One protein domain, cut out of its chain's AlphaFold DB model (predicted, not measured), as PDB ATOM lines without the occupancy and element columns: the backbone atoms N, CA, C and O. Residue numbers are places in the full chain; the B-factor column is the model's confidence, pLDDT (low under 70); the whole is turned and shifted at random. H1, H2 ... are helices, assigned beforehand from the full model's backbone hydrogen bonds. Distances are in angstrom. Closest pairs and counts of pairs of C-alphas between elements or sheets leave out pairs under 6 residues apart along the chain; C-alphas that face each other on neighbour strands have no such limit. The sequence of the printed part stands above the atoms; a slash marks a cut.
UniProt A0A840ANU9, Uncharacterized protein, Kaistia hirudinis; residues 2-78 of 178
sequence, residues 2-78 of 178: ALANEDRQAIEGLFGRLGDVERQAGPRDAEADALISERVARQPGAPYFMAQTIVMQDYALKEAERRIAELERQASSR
ATOM      1  N   ALA A   2      54.897   5.574  30.757       72.06
ATOM      2  CA  ALA A   2      55.439   4.214  30.810       72.06
ATOM      3  C   ALA A   2      54.295   3.204  30.632       72.06
ATOM      4  O   ALA A   2      53.203   3.440  31.142       72.06
ATOM      5  N   LEU A   3      54.538   2.118  29.896       79.44
ATOM      6  CA  LEU A   3      53.577   1.024  29.735       79.44
ATOM      7  C   LEU A   3      53.394   0.322  31.089       79.44
ATOM      8  O   LEU A   3      54.399  -0.039  31.708       79.44
ATOM      9  N   ALA A   4      52.151   0.141  31.545       87.56
ATOM     10  CA  ALA A   4      51.883  -0.605  32.771       87.56
ATOM     11  C   ALA A   4      52.334  -2.069  32.623       87.56
ATOM     12  O   ALA A   4      52.380  -2.620  31.519       87.56
ATOM     13  N   ASN A   5      52.693  -2.706  33.740       88.88
ATOM     14  CA  ASN A   5      53.112  -4.107  33.718       88.88
ATOM     15  C   ASN A   5      51.960  -5.031  33.296       88.88
ATOM     16  O   ASN A   5      52.216  -5.995  32.575       88.88
ATOM     17  N   GLU A   6      50.711  -4.724  33.674       86.31
ATOM     18  CA  GLU A   6      49.551  -5.490  33.207       86.31
ATOM     19  C   GLU A   6      49.358  -5.361  31.687       86.31
ATOM     20  O   GLU A   6      49.205  -6.374  31.003       86.31
ATOM     21  N   ASP A   7      49.452  -4.143  31.141       87.81
ATOM     22  CA  ASP A   7      49.315  -3.890  29.697       87.81
ATOM     23  C   ASP A   7      50.361  -4.665  28.889       87.81
ATOM     24  O   ASP A   7      50.056  -5.260  27.855       87.81
ATOM     25  N   ARG A   8      51.607  -4.698  29.379       91.56
ATOM     26  CA  ARG A   8      52.692  -5.470  28.762       91.56
ATOM     27  C   ARG A   8      52.346  -6.953  28.681       91.56
ATOM     28  O   ARG A   8      52.462  -7.542  27.610       91.56
ATOM     29  N   GLN A   9      51.911  -7.540  29.794       92.44
ATOM     30  CA  GLN A   9      51.560  -8.959  29.856       92.44
ATOM     31  C   GLN A   9      50.368  -9.289  28.953       92.44
ATOM     32  O   GLN A   9      50.369 -10.324  28.285       92.44
ATOM     33  N   ALA A  10      49.366  -8.409  28.896       91.88
ATOM     34  CA  ALA A  10      48.208  -8.585  28.027       91.88
ATOM     35  C   ALA A  10      48.604  -8.582  26.542       91.88
ATOM     36  O   ALA A  10      48.171  -9.453  25.785       91.88
ATOM     37  N   ILE A  11      49.470  -7.647  26.138       92.50
ATOM     38  CA  ILE A  11      49.985  -7.562  24.767       92.50
ATOM     39  C   ILE A  11      50.834  -8.796  24.431       92.50
ATOM     40  O   ILE A  11      50.598  -9.438  23.409       92.50
ATOM     41  N   GLU A  12      51.788  -9.171  25.282       94.94
ATOM     42  CA  GLU A  12      52.637 -10.352  25.064       94.94
ATOM     43  C   GLU A  12      51.801 -11.636  24.968       94.94
ATOM     44  O   GLU A  12      51.996 -12.446  24.058       94.94
ATOM     45  N   GLY A  13      50.804 -11.788  25.844       93.88
ATOM     46  CA  GLY A  13      49.864 -12.904  25.808       93.88
ATOM     47  C   GLY A  13      49.021 -12.942  24.530       93.88
ATOM     48  O   GLY A  13      48.794 -14.024  23.985       93.88
ATOM     49  N   LEU A  14      48.581 -11.785  24.023       94.81
ATOM     50  CA  LEU A  14      47.870 -11.688  22.746       94.81
ATOM     51  C   LEU A  14      48.738 -12.189  21.583       94.81
ATOM     52  O   LEU A  14      48.285 -13.022  20.798       94.81
ATOM     53  N   PHE A  15      49.984 -11.725  21.481       95.75
ATOM     54  CA  PHE A  15      50.888 -12.149  20.404       95.75
ATOM     55  C   PHE A  15      51.296 -13.622  20.520       95.75
ATOM     56  O   PHE A  15      51.430 -14.290  19.495       95.75
ATOM     57  N   GLY A  16      51.418 -14.153  21.742       96.06
ATOM     58  CA  GLY A  16      51.594 -15.588  21.971       96.06
ATOM     59  C   GLY A  16      50.462 -16.406  21.343       96.06
ATOM     60  O   GLY A  16      50.721 -17.271  20.505       96.06
ATOM     61  N   ARG A  17      49.207 -16.051  21.656       94.19
ATOM     62  CA  ARG A  17      48.013 -16.702  21.088       94.19
ATOM     63  C   ARG A  17      47.914 -16.537  19.573       94.19
ATOM     64  O   ARG A  17      47.563 -17.488  18.882       94.19
ATOM     65  N   LEU A  18      48.233 -15.356  19.039       94.19
ATOM     66  CA  LEU A  18      48.231 -15.128  17.591       94.19
ATOM     67  C   LEU A  18      49.245 -16.040  16.882       94.19
ATOM     68  O   LEU A  18      48.927 -16.615  15.844       94.19
ATOM     69  N   GLY A  19      50.428 -16.229  17.474       95.38
ATOM     70  CA  GLY A  19      51.432 -17.164  16.970       95.38
ATOM     71  C   GLY A  19      50.993 -18.631  17.046       95.38
ATOM     72  O   GLY A  19      51.326 -19.410  16.156       95.38
ATOM     73  N   ASP A  20      50.239 -19.027  18.078       95.75
ATOM     74  CA  ASP A  20      49.623 -20.362  18.150       95.75
ATOM     75  C   ASP A  20      48.614 -20.583  17.017       95.75
ATOM     76  O   ASP A  20      48.671 -21.611  16.342       95.75
ATOM     77  N   VAL A  21      47.729 -19.607  16.781       94.69
ATOM     78  CA  VAL A  21      46.742 -19.650  15.691       94.69
ATOM     79  C   VAL A  21      47.439 -19.731  14.338       94.69
ATOM     80  O   VAL A  21      47.063 -20.557  13.517       94.69
ATOM     81  N   GLU A  22      48.482 -18.935  14.109       93.38
ATOM     82  CA  GLU A  22      49.234 -18.947  12.852       93.38
ATOM     83  C   GLU A  22      49.891 -20.303  12.563       93.38
ATOM     84  O   GLU A  22      49.871 -20.760  11.424       93.38
ATOM     85  N   ARG A  23      50.426 -20.981  13.586       94.69
ATOM     86  CA  ARG A  23      51.005 -22.327  13.432       94.69
ATOM     87  C   ARG A  23      49.968 -23.399  13.103       94.69
ATOM     88  O   ARG A  23      50.314 -24.407  12.495       94.69
ATOM     89  N   GLN A  24      48.737 -23.220  13.572       95.56
ATOM     90  CA  GLN A  24      47.639 -24.170  13.378       95.56
ATOM     91  C   GLN A  24      46.819 -23.865  12.120       95.56
ATOM     92  O   GLN A  24      46.126 -24.744  11.608       95.56
ATOM     93  N   ALA A  25      46.876 -22.627  11.631       92.19
ATOM     94  CA  ALA A  25      46.138 -22.188  10.465       92.19
ATOM     95  C   ALA A  25      46.669 -22.847   9.184       92.19
ATOM     96  O   ALA A  25      47.861 -23.102   9.018       92.19
ATOM     97  N   GLY A  26      45.752 -23.097   8.248       91.56
ATOM     98  CA  GLY A  26      46.114 -23.437   6.876       91.56
ATOM     99  C   GLY A  26      46.714 -22.239   6.123       91.56
ATOM    100  O   GLY A  26      46.891 -21.159   6.692       91.56
ATOM    101  N   PRO A  27      47.010 -22.405   4.823       93.44
ATOM    102  CA  PRO A  27      47.486 -21.313   3.982       93.44
ATOM    103  C   PRO A  27      46.561 -20.093   4.063       93.44
ATOM    104  O   PRO A  27      45.340 -20.226   3.982       93.44
ATOM    105  N   ARG A  28      47.152 -18.902   4.213       93.75
ATOM    106  CA  ARG A  28      46.413 -17.636   4.167       93.75
ATOM    107  C   ARG A  28      45.851 -17.418   2.763       93.75
ATOM    108  O   ARG A  28      46.486 -17.775   1.771       93.75
ATOM    109  N   ASP A  29      44.679 -16.801   2.689       96.25
ATOM    110  CA  ASP A  29      44.126 -16.314   1.429       96.25
ATOM    111  C   ASP A  29      44.996 -15.161   0.902       96.25
ATOM    112  O   ASP A  29      45.174 -14.145   1.577       96.25
ATOM    113  N   ALA A  30      45.552 -15.332  -0.299       96.81
ATOM    114  CA  ALA A  30      46.472 -14.380  -0.907       96.81
ATOM    115  C   ALA A  30      45.810 -13.035  -1.261       96.81
ATOM    116  O   ALA A  30      46.467 -11.998  -1.172       96.81
ATOM    117  N   GLU A  31      44.528 -13.028  -1.647       97.69
ATOM    118  CA  GLU A  31      43.811 -11.786  -1.967       97.69
ATOM    119  C   GLU A  31      43.527 -10.993  -0.686       97.69
ATOM    120  O   GLU A  31      43.770  -9.782  -0.622       97.69
ATOM    121  N   ALA A  32      43.096 -11.692   0.369       96.56
ATOM    122  CA  ALA A  32      42.880 -11.083   1.676       96.56
ATOM    123  C   ALA A  32      44.186 -10.530   2.272       96.56
ATOM    124  O   ALA A  32      44.200  -9.403   2.767       96.56
ATOM    125  N   ASP A  33      45.288 -11.283   2.198       96.75
ATOM    126  CA  ASP A  33      46.591 -10.876   2.739       96.75
ATOM    127  C   ASP A  33      47.146  -9.623   2.037       96.75
ATOM    128  O   ASP A  33      47.614  -8.688   2.699       96.75
ATOM    129  N   ALA A  34      47.002  -9.543   0.709       98.00
ATOM    130  CA  ALA A  34      47.388  -8.367  -0.068       98.00
ATOM    131  C   ALA A  34      46.573  -7.123   0.328       98.00
ATOM    132  O   ALA A  34      47.147  -6.059   0.584       98.00
ATOM    133  N   LEU A  35      45.245  -7.253   0.442       98.19
ATOM    134  CA  LEU A  35      44.369  -6.149   0.842       98.19
ATOM    135  C   LEU A  35      44.651  -5.689   2.279       98.19
ATOM    136  O   LEU A  35      44.721  -4.486   2.539       98.19
ATOM    137  N   ILE A  36      44.822  -6.621   3.221       96.31
ATOM    138  CA  ILE A  36      45.147  -6.300   4.618       96.31
ATOM    139  C   ILE A  36      46.475  -5.544   4.680       96.31
ATOM    140  O   ILE A  36      46.544  -4.488   5.311       96.31
ATOM    141  N   SER A  37      47.499  -6.031   3.976       97.25
ATOM    142  CA  SER A  37      48.816  -5.390   3.908       97.25
ATOM    143  C   SER A  37      48.731  -3.962   3.364       97.25
ATOM    144  O   SER A  37      49.299  -3.037   3.949       97.25
ATOM    145  N   GLU A  38      47.956  -3.744   2.298       98.00
ATOM    146  CA  GLU A  38      47.710  -2.411   1.747       98.00
ATOM    147  C   GLU A  38      47.021  -1.485   2.764       98.00
ATOM    148  O   GLU A  38      47.422  -0.331   2.946       98.00
ATOM    149  N   ARG A  39      45.983  -1.971   3.458       97.81
ATOM    150  CA  ARG A  39      45.245  -1.173   4.452       97.81
ATOM    151  C   ARG A  39      46.109  -0.816   5.654       97.81
ATOM    152  O   ARG A  39      46.054   0.331   6.095       97.81
ATOM    153  N   VAL A  40      46.919  -1.750   6.147       97.50
ATOM    154  CA  VAL A  40      47.864  -1.506   7.246       97.50
ATOM    155  C   VAL A  40      48.926  -0.489   6.828       97.50
ATOM    156  O   VAL A  40      49.222   0.424   7.594       97.50
ATOM    157  N   ALA A  41      49.437  -0.565   5.596       97.56
ATOM    158  CA  ALA A  41      50.376   0.431   5.079       97.56
ATOM    159  C   ALA A  41      49.749   1.835   4.982       97.56
ATOM    160  O   ALA A  41      50.393   2.829   5.315       97.56
ATOM    161  N   ARG A  42      48.475   1.929   4.572       98.25
ATOM    162  CA  ARG A  42      47.719   3.195   4.539       98.25
ATOM    163  C   ARG A  42      47.362   3.718   5.937       98.25
ATOM    164  O   ARG A  42      47.119   4.913   6.086       98.25
ATOM    165  N   GLN A  43      47.296   2.848   6.942       97.81
ATOM    166  CA  GLN A  43      46.910   3.175   8.317       97.81
ATOM    167  C   GLN A  43      47.910   2.569   9.315       97.81
ATOM    168  O   GLN A  43      47.605   1.569   9.967       97.81
ATOM    169  N   PRO A  44      49.092   3.183   9.502       96.50
ATOM    170  CA  PRO A  44      50.150   2.617  10.343       96.50
ATOM    171  C   PRO A  44      49.763   2.491  11.826       96.50
ATOM    172  O   PRO A  44      50.372   1.715  12.557       96.50
ATOM    173  N   GLY A  45      48.735   3.218  12.283       97.06
ATOM    174  CA  GLY A  45      48.167   3.067  13.626       97.06
ATOM    175  C   GLY A  45      47.218   1.873  13.790       97.06
ATOM    176  O   GLY A  45      46.870   1.536  14.919       97.06
ATOM    177  N   ALA A  46      46.794   1.215  12.705       96.81
ATOM    178  CA  ALA A  46      45.807   0.135  12.763       96.81
ATOM    179  C   ALA A  46      46.224  -1.026  13.688       96.81
ATOM    180  O   ALA A  46      45.395  -1.433  14.503       96.81
ATOM    181  N   PRO A  47      47.480  -1.528  13.663       95.38
ATOM    182  CA  PRO A  47      47.898  -2.595  14.573       95.38
ATOM    183  C   PRO A  47      47.739  -2.232  16.052       95.38
ATOM    184  O   PRO A  47      47.334  -3.075  16.848       95.38
ATOM    185  N   TYR A  48      47.995  -0.971  16.412       94.62
ATOM    186  CA  TYR A  48      47.854  -0.495  17.785       94.62
ATOM    187  C   TYR A  48      46.395  -0.563  18.260       94.62
ATOM    188  O   TYR A  48      46.110  -1.151  19.302       94.62
ATOM    189  N   PHE A  49      45.455  -0.033  17.471       95.56
ATOM    190  CA  PHE A  49      44.033  -0.038  17.835       95.56
ATOM    191  C   PHE A  49      43.396  -1.431  17.755       95.56
ATOM    192  O   PHE A  49      42.524  -1.752  18.568       95.56
ATOM    193  N   MET A  50      43.847  -2.282  16.826       95.31
ATOM    194  CA  MET A  50      43.449  -3.692  16.791       95.31
ATOM    195  C   MET A  50      43.879  -4.403  18.074       95.31
ATOM    196  O   MET A  50      43.038  -5.007  18.733       95.31
ATOM    197  N   ALA A  51      45.148  -4.275  18.478       94.88
ATOM    198  CA  ALA A  51      45.642  -4.878  19.713       94.88
ATOM    199  C   ALA A  51      44.865  -4.377  20.940       94.88
ATOM    200  O   ALA A  51      44.399  -5.187  21.737       94.88
ATOM    201  N   GLN A  52      44.650  -3.061  21.052       93.75
ATOM    202  CA  GLN A  52      43.863  -2.464  22.135       93.75
ATOM    203  C   GLN A  52      42.450  -3.065  22.219       93.75
ATOM    204  O   GLN A  52      41.987  -3.441  23.296       93.75
ATOM    205  N   THR A  53      41.778  -3.183  21.074       95.25
ATOM    206  CA  THR A  53      40.415  -3.715  20.999       95.25
ATOM    207  C   THR A  53      40.376  -5.200  21.357       95.25
ATOM    208  O   THR A  53      39.527  -5.620  22.140       95.25
ATOM    209  N   ILE A  54      41.310  -5.998  20.832       95.06
ATOM    210  CA  ILE A  54      41.361  -7.443  21.087       95.06
ATOM    211  C   ILE A  54      41.674  -7.730  22.562       95.06
ATOM    212  O   ILE A  54      41.065  -8.619  23.151       95.06
ATOM    213  N   VAL A  55      42.571  -6.962  23.188       92.19
ATOM    214  CA  VAL A  55      42.855  -7.088  24.627       92.19
ATOM    215  C   VAL A  55      41.602  -6.803  25.461       92.19
ATOM    216  O   VAL A  55      41.284  -7.566  26.371       92.19
ATOM    217  N   MET A  56      40.842  -5.753  25.136       91.56
ATOM    218  CA  MET A  56      39.594  -5.448  25.845       91.56
ATOM    219  C   MET A  56      38.541  -6.554  25.673       91.56
ATOM    220  O   MET A  56      37.850  -6.903  26.631       91.56
ATOM    221  N   GLN A  57      38.445  -7.138  24.476       93.06
ATOM    222  CA  GLN A  57      37.563  -8.278  24.219       93.06
ATOM    223  C   GLN A  57      37.978  -9.522  25.018       93.06
ATOM    224  O   GLN A  57      37.109 -10.211  25.544       93.06
ATOM    225  N   ASP A  58      39.279  -9.781  25.173       89.88
ATOM    226  CA  ASP A  58      39.801 -10.880  25.998       89.88
ATOM    227  C   ASP A  58      39.411 -10.715  27.477       89.88
ATOM    228  O   ASP A  58      38.980 -11.672  28.119       89.88
ATOM    229  N   TYR A  59      39.487  -9.494  28.017       89.94
ATOM    230  CA  TYR A  59      39.003  -9.209  29.372       89.94
ATOM    231  C   TYR A  59      37.495  -9.434  29.510       89.94
ATOM    232  O   TYR A  59      37.058 -10.072  30.467       89.94
ATOM    233  N   ALA A  60      36.705  -8.937  28.554       92.44
ATOM    234  CA  ALA A  60      35.256  -9.109  28.565       92.44
ATOM    235  C   ALA A  60      34.853 -10.592  28.495       92.44
ATOM    236  O   ALA A  60      33.945 -11.017  29.208       92.44
ATOM    237  N   LEU A  61      35.556 -11.385  27.681       93.69
ATOM    238  CA  LEU A  61      35.318 -12.820  27.556       93.69
ATOM    239  C   LEU A  61      35.627 -13.560  28.864       93.69
ATOM    240  O   LEU A  61      34.781 -14.302  29.356       93.69
ATOM    241  N   LYS A  62      36.787 -13.301  29.477       91.94
ATOM    242  CA  LYS A  62      37.177 -13.910  30.763       91.94
ATOM    243  C   LYS A  62      36.203 -13.578  31.891       91.94
ATOM    244  O   LYS A  62      35.904 -14.427  32.730       91.94
ATOM    245  N   GLU A  63      35.699 -12.347  31.923       95.00
ATOM    246  CA  GLU A  63      34.697 -11.940  32.907       95.00
ATOM    247  C   GLU A  63      33.364 -12.673  32.690       95.00
ATOM    248  O   GLU A  63      32.762 -13.165  33.648       95.00
ATOM    249  N   ALA A  64      32.934 -12.819  31.432       94.56
ATOM    250  CA  ALA A  64      31.739 -13.584  31.087       94.56
ATOM    251  C   ALA A  64      31.868 -15.065  31.487       94.56
ATOM    252  O   ALA A  64      30.959 -15.611  32.112       94.56
ATOM    253  N   GLU A  65      33.008 -15.699  31.205       95.00
ATOM    254  CA  GLU A  65      33.304 -17.081  31.611       95.00
ATOM    255  C   GLU A  65      33.249 -17.253  33.132       95.00
ATOM    256  O   GLU A  65      32.614 -18.181  33.639       95.00
ATOM    257  N   ARG A  66      33.860 -16.326  33.881       97.00
ATOM    258  CA  ARG A  66      33.818 -16.337  35.348       97.00
ATOM    259  C   ARG A  66      32.382 -16.282  35.860       97.00
ATOM    260  O   ARG A  66      32.033 -17.021  36.781       97.00
ATOM    261  N   ARG A  67      31.553 -15.428  35.257       95.06
ATOM    262  CA  ARG A  67      30.145 -15.289  35.632       95.06
ATOM    263  C   ARG A  67      29.343 -16.552  35.330       95.06
ATOM    264  O   ARG A  67      28.540 -16.961  36.165       95.06
ATOM    265  N   ILE A  68      29.577 -17.193  34.186       94.94
ATOM    266  CA  ILE A  68      28.944 -18.472  33.835       94.94
ATOM    267  C   ILE A  68      29.327 -19.548  34.859       94.94
ATOM    268  O   ILE A  68      28.441 -20.165  35.447       94.94
ATOM    269  N   ALA A  69      30.615 -19.698  35.173       96.31
ATOM    270  CA  ALA A  69      31.092 -20.687  36.144       96.31
ATOM    271  C   ALA A  69      30.560 -20.449  37.574       96.31
ATOM    272  O   ALA A  69      30.498 -21.369  38.395       96.31
ATOM    273  N   GLU A  70      30.217 -19.207  37.919       94.75
ATOM    274  CA  GLU A  70      29.543 -18.870  39.175       94.75
ATOM    275  C   GLU A  70      28.070 -19.300  39.149       94.75
ATOM    276  O   GLU A  70      27.594 -19.945  40.085       94.75
ATOM    277  N   LEU A  71      27.360 -18.992  38.061       93.19
ATOM    278  CA  LEU A  71      25.960 -19.376  37.874       93.19
ATOM    279  C   LEU A  71      25.789 -20.901  37.846       93.19
ATOM    280  O   LEU A  71      24.873 -21.424  38.477       93.19
ATOM    281  N   GLU A  72      26.696 -21.629  37.198       91.31
ATOM    282  CA  GLU A  72      26.711 -23.097  37.172       91.31
ATOM    283  C   GLU A  72      26.902 -23.704  38.569       91.31
ATOM    284  O   GLU A  72      26.262 -24.700  38.923       91.31
ATOM    285  N   ARG A  73      27.727 -23.078  39.416       93.25
ATOM    286  CA  ARG A  73      27.893 -23.487  40.818       93.25
ATOM    287  C   ARG A  73      26.643 -23.226  41.650       93.25
ATOM    288  O   ARG A  73      26.283 -24.047  42.489       93.25
ATOM    289  N   GLN A  74      25.953 -22.113  41.418       87.56
ATOM    290  CA  GLN A  74      24.687 -21.810  42.096       87.56
ATOM    291  C   GLN A  74      23.565 -22.758  41.652       87.56
ATOM    292  O   GLN A  74      22.763 -23.200  42.474       87.56
ATOM    293  N   ALA A  75      23.524 -23.109  40.366       82.06
ATOM    294  CA  ALA A  75      22.564 -24.064  39.828       82.06
ATOM    295  C   ALA A  75      22.808 -25.487  40.358       82.06
ATOM    296  O   ALA A  75      21.854 -26.169  40.715       82.06
ATOM    297  N   SER A  76      24.070 -25.911  40.470       77.94
ATOM    298  CA  SER A  76      24.433 -27.238  40.993       77.94
ATOM    299  C   SER A  76      24.355 -27.359  42.521       77.94
ATOM    300  O   SER A  76      24.187 -28.462  43.032       77.94
ATOM    301  N   SER A  77      24.437 -26.247  43.261       69.00
ATOM    302  CA  SER A  77      24.269 -26.215  44.726       69.00
ATOM    303  C   SER A  77      22.828 -25.989  45.190       69.00
ATOM    304  O   SER A  77      22.557 -26.102  46.386       69.00
ATOM    305  N   ARG A  78      21.881 -25.725  44.280       58.25
ATOM    306  CA  ARG A  78      20.456 -25.831  44.605       58.25
ATOM    307  C   ARG A  78      20.086 -27.318  44.676       58.25
ATOM    308  O   ARG A  78      20.068 -27.969  43.632       58.25
TER     309      ARG A  78
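Overview. This is residues 2 to 78 of the 178 residues of an uncharacterized protein of Kaistia hirudinis (UniProt A0A840ANU9). Two helices, H1 and the long H3, cross at about a right angle, and the short H2 joins them as the far side of an open frame with few contacts. Beyond the crossing, residues 60 to 78 stick out as a long arm. The printed part has 77 residues with three named helices, H1, H2, H3 in chain order, and is all helix. It is only just extended, close to loose, with a radius of gyration of the C-alphas of 17.6 A and spans of 56 by 37 by 19 A.

Arrangement. H1, residues 5 to 24, touches H3, residues 46 to 77, with residues 10 to 14 alone, and H3 touches H1 with residues 51 to 55 alone. Their closest C-alphas, of Ala 10 and Val 55, are 6.5 A apart, and their lines are about perpendicular at 89 degrees. H2, residues 30 to 42, is apart from H1. H2 and H3 are close but not clearly touching, the closest C-alphas being Val 40 and Ala 46 at 6.1 A, with a steep tilt of 66 degrees, opposite ways. In H1, H2 and H3 every O i to N i+4 pair is within hydrogen-bond range.

Along the chain. H1 is 29.1 A long from C-alpha 5 at (53.112, -4.107, 33.718), H2 18.4 A, and H3 46.7 A, to C-alpha 77 at (24.269, -26.215, 44.726).

Size, cuts and confidence. The C-alphas farthest apart, of Arg 42 and Arg 78, are 56.5 A apart. The printed part has no cut, both links are tight, and residues 77 to 78 are under pLDDT 70.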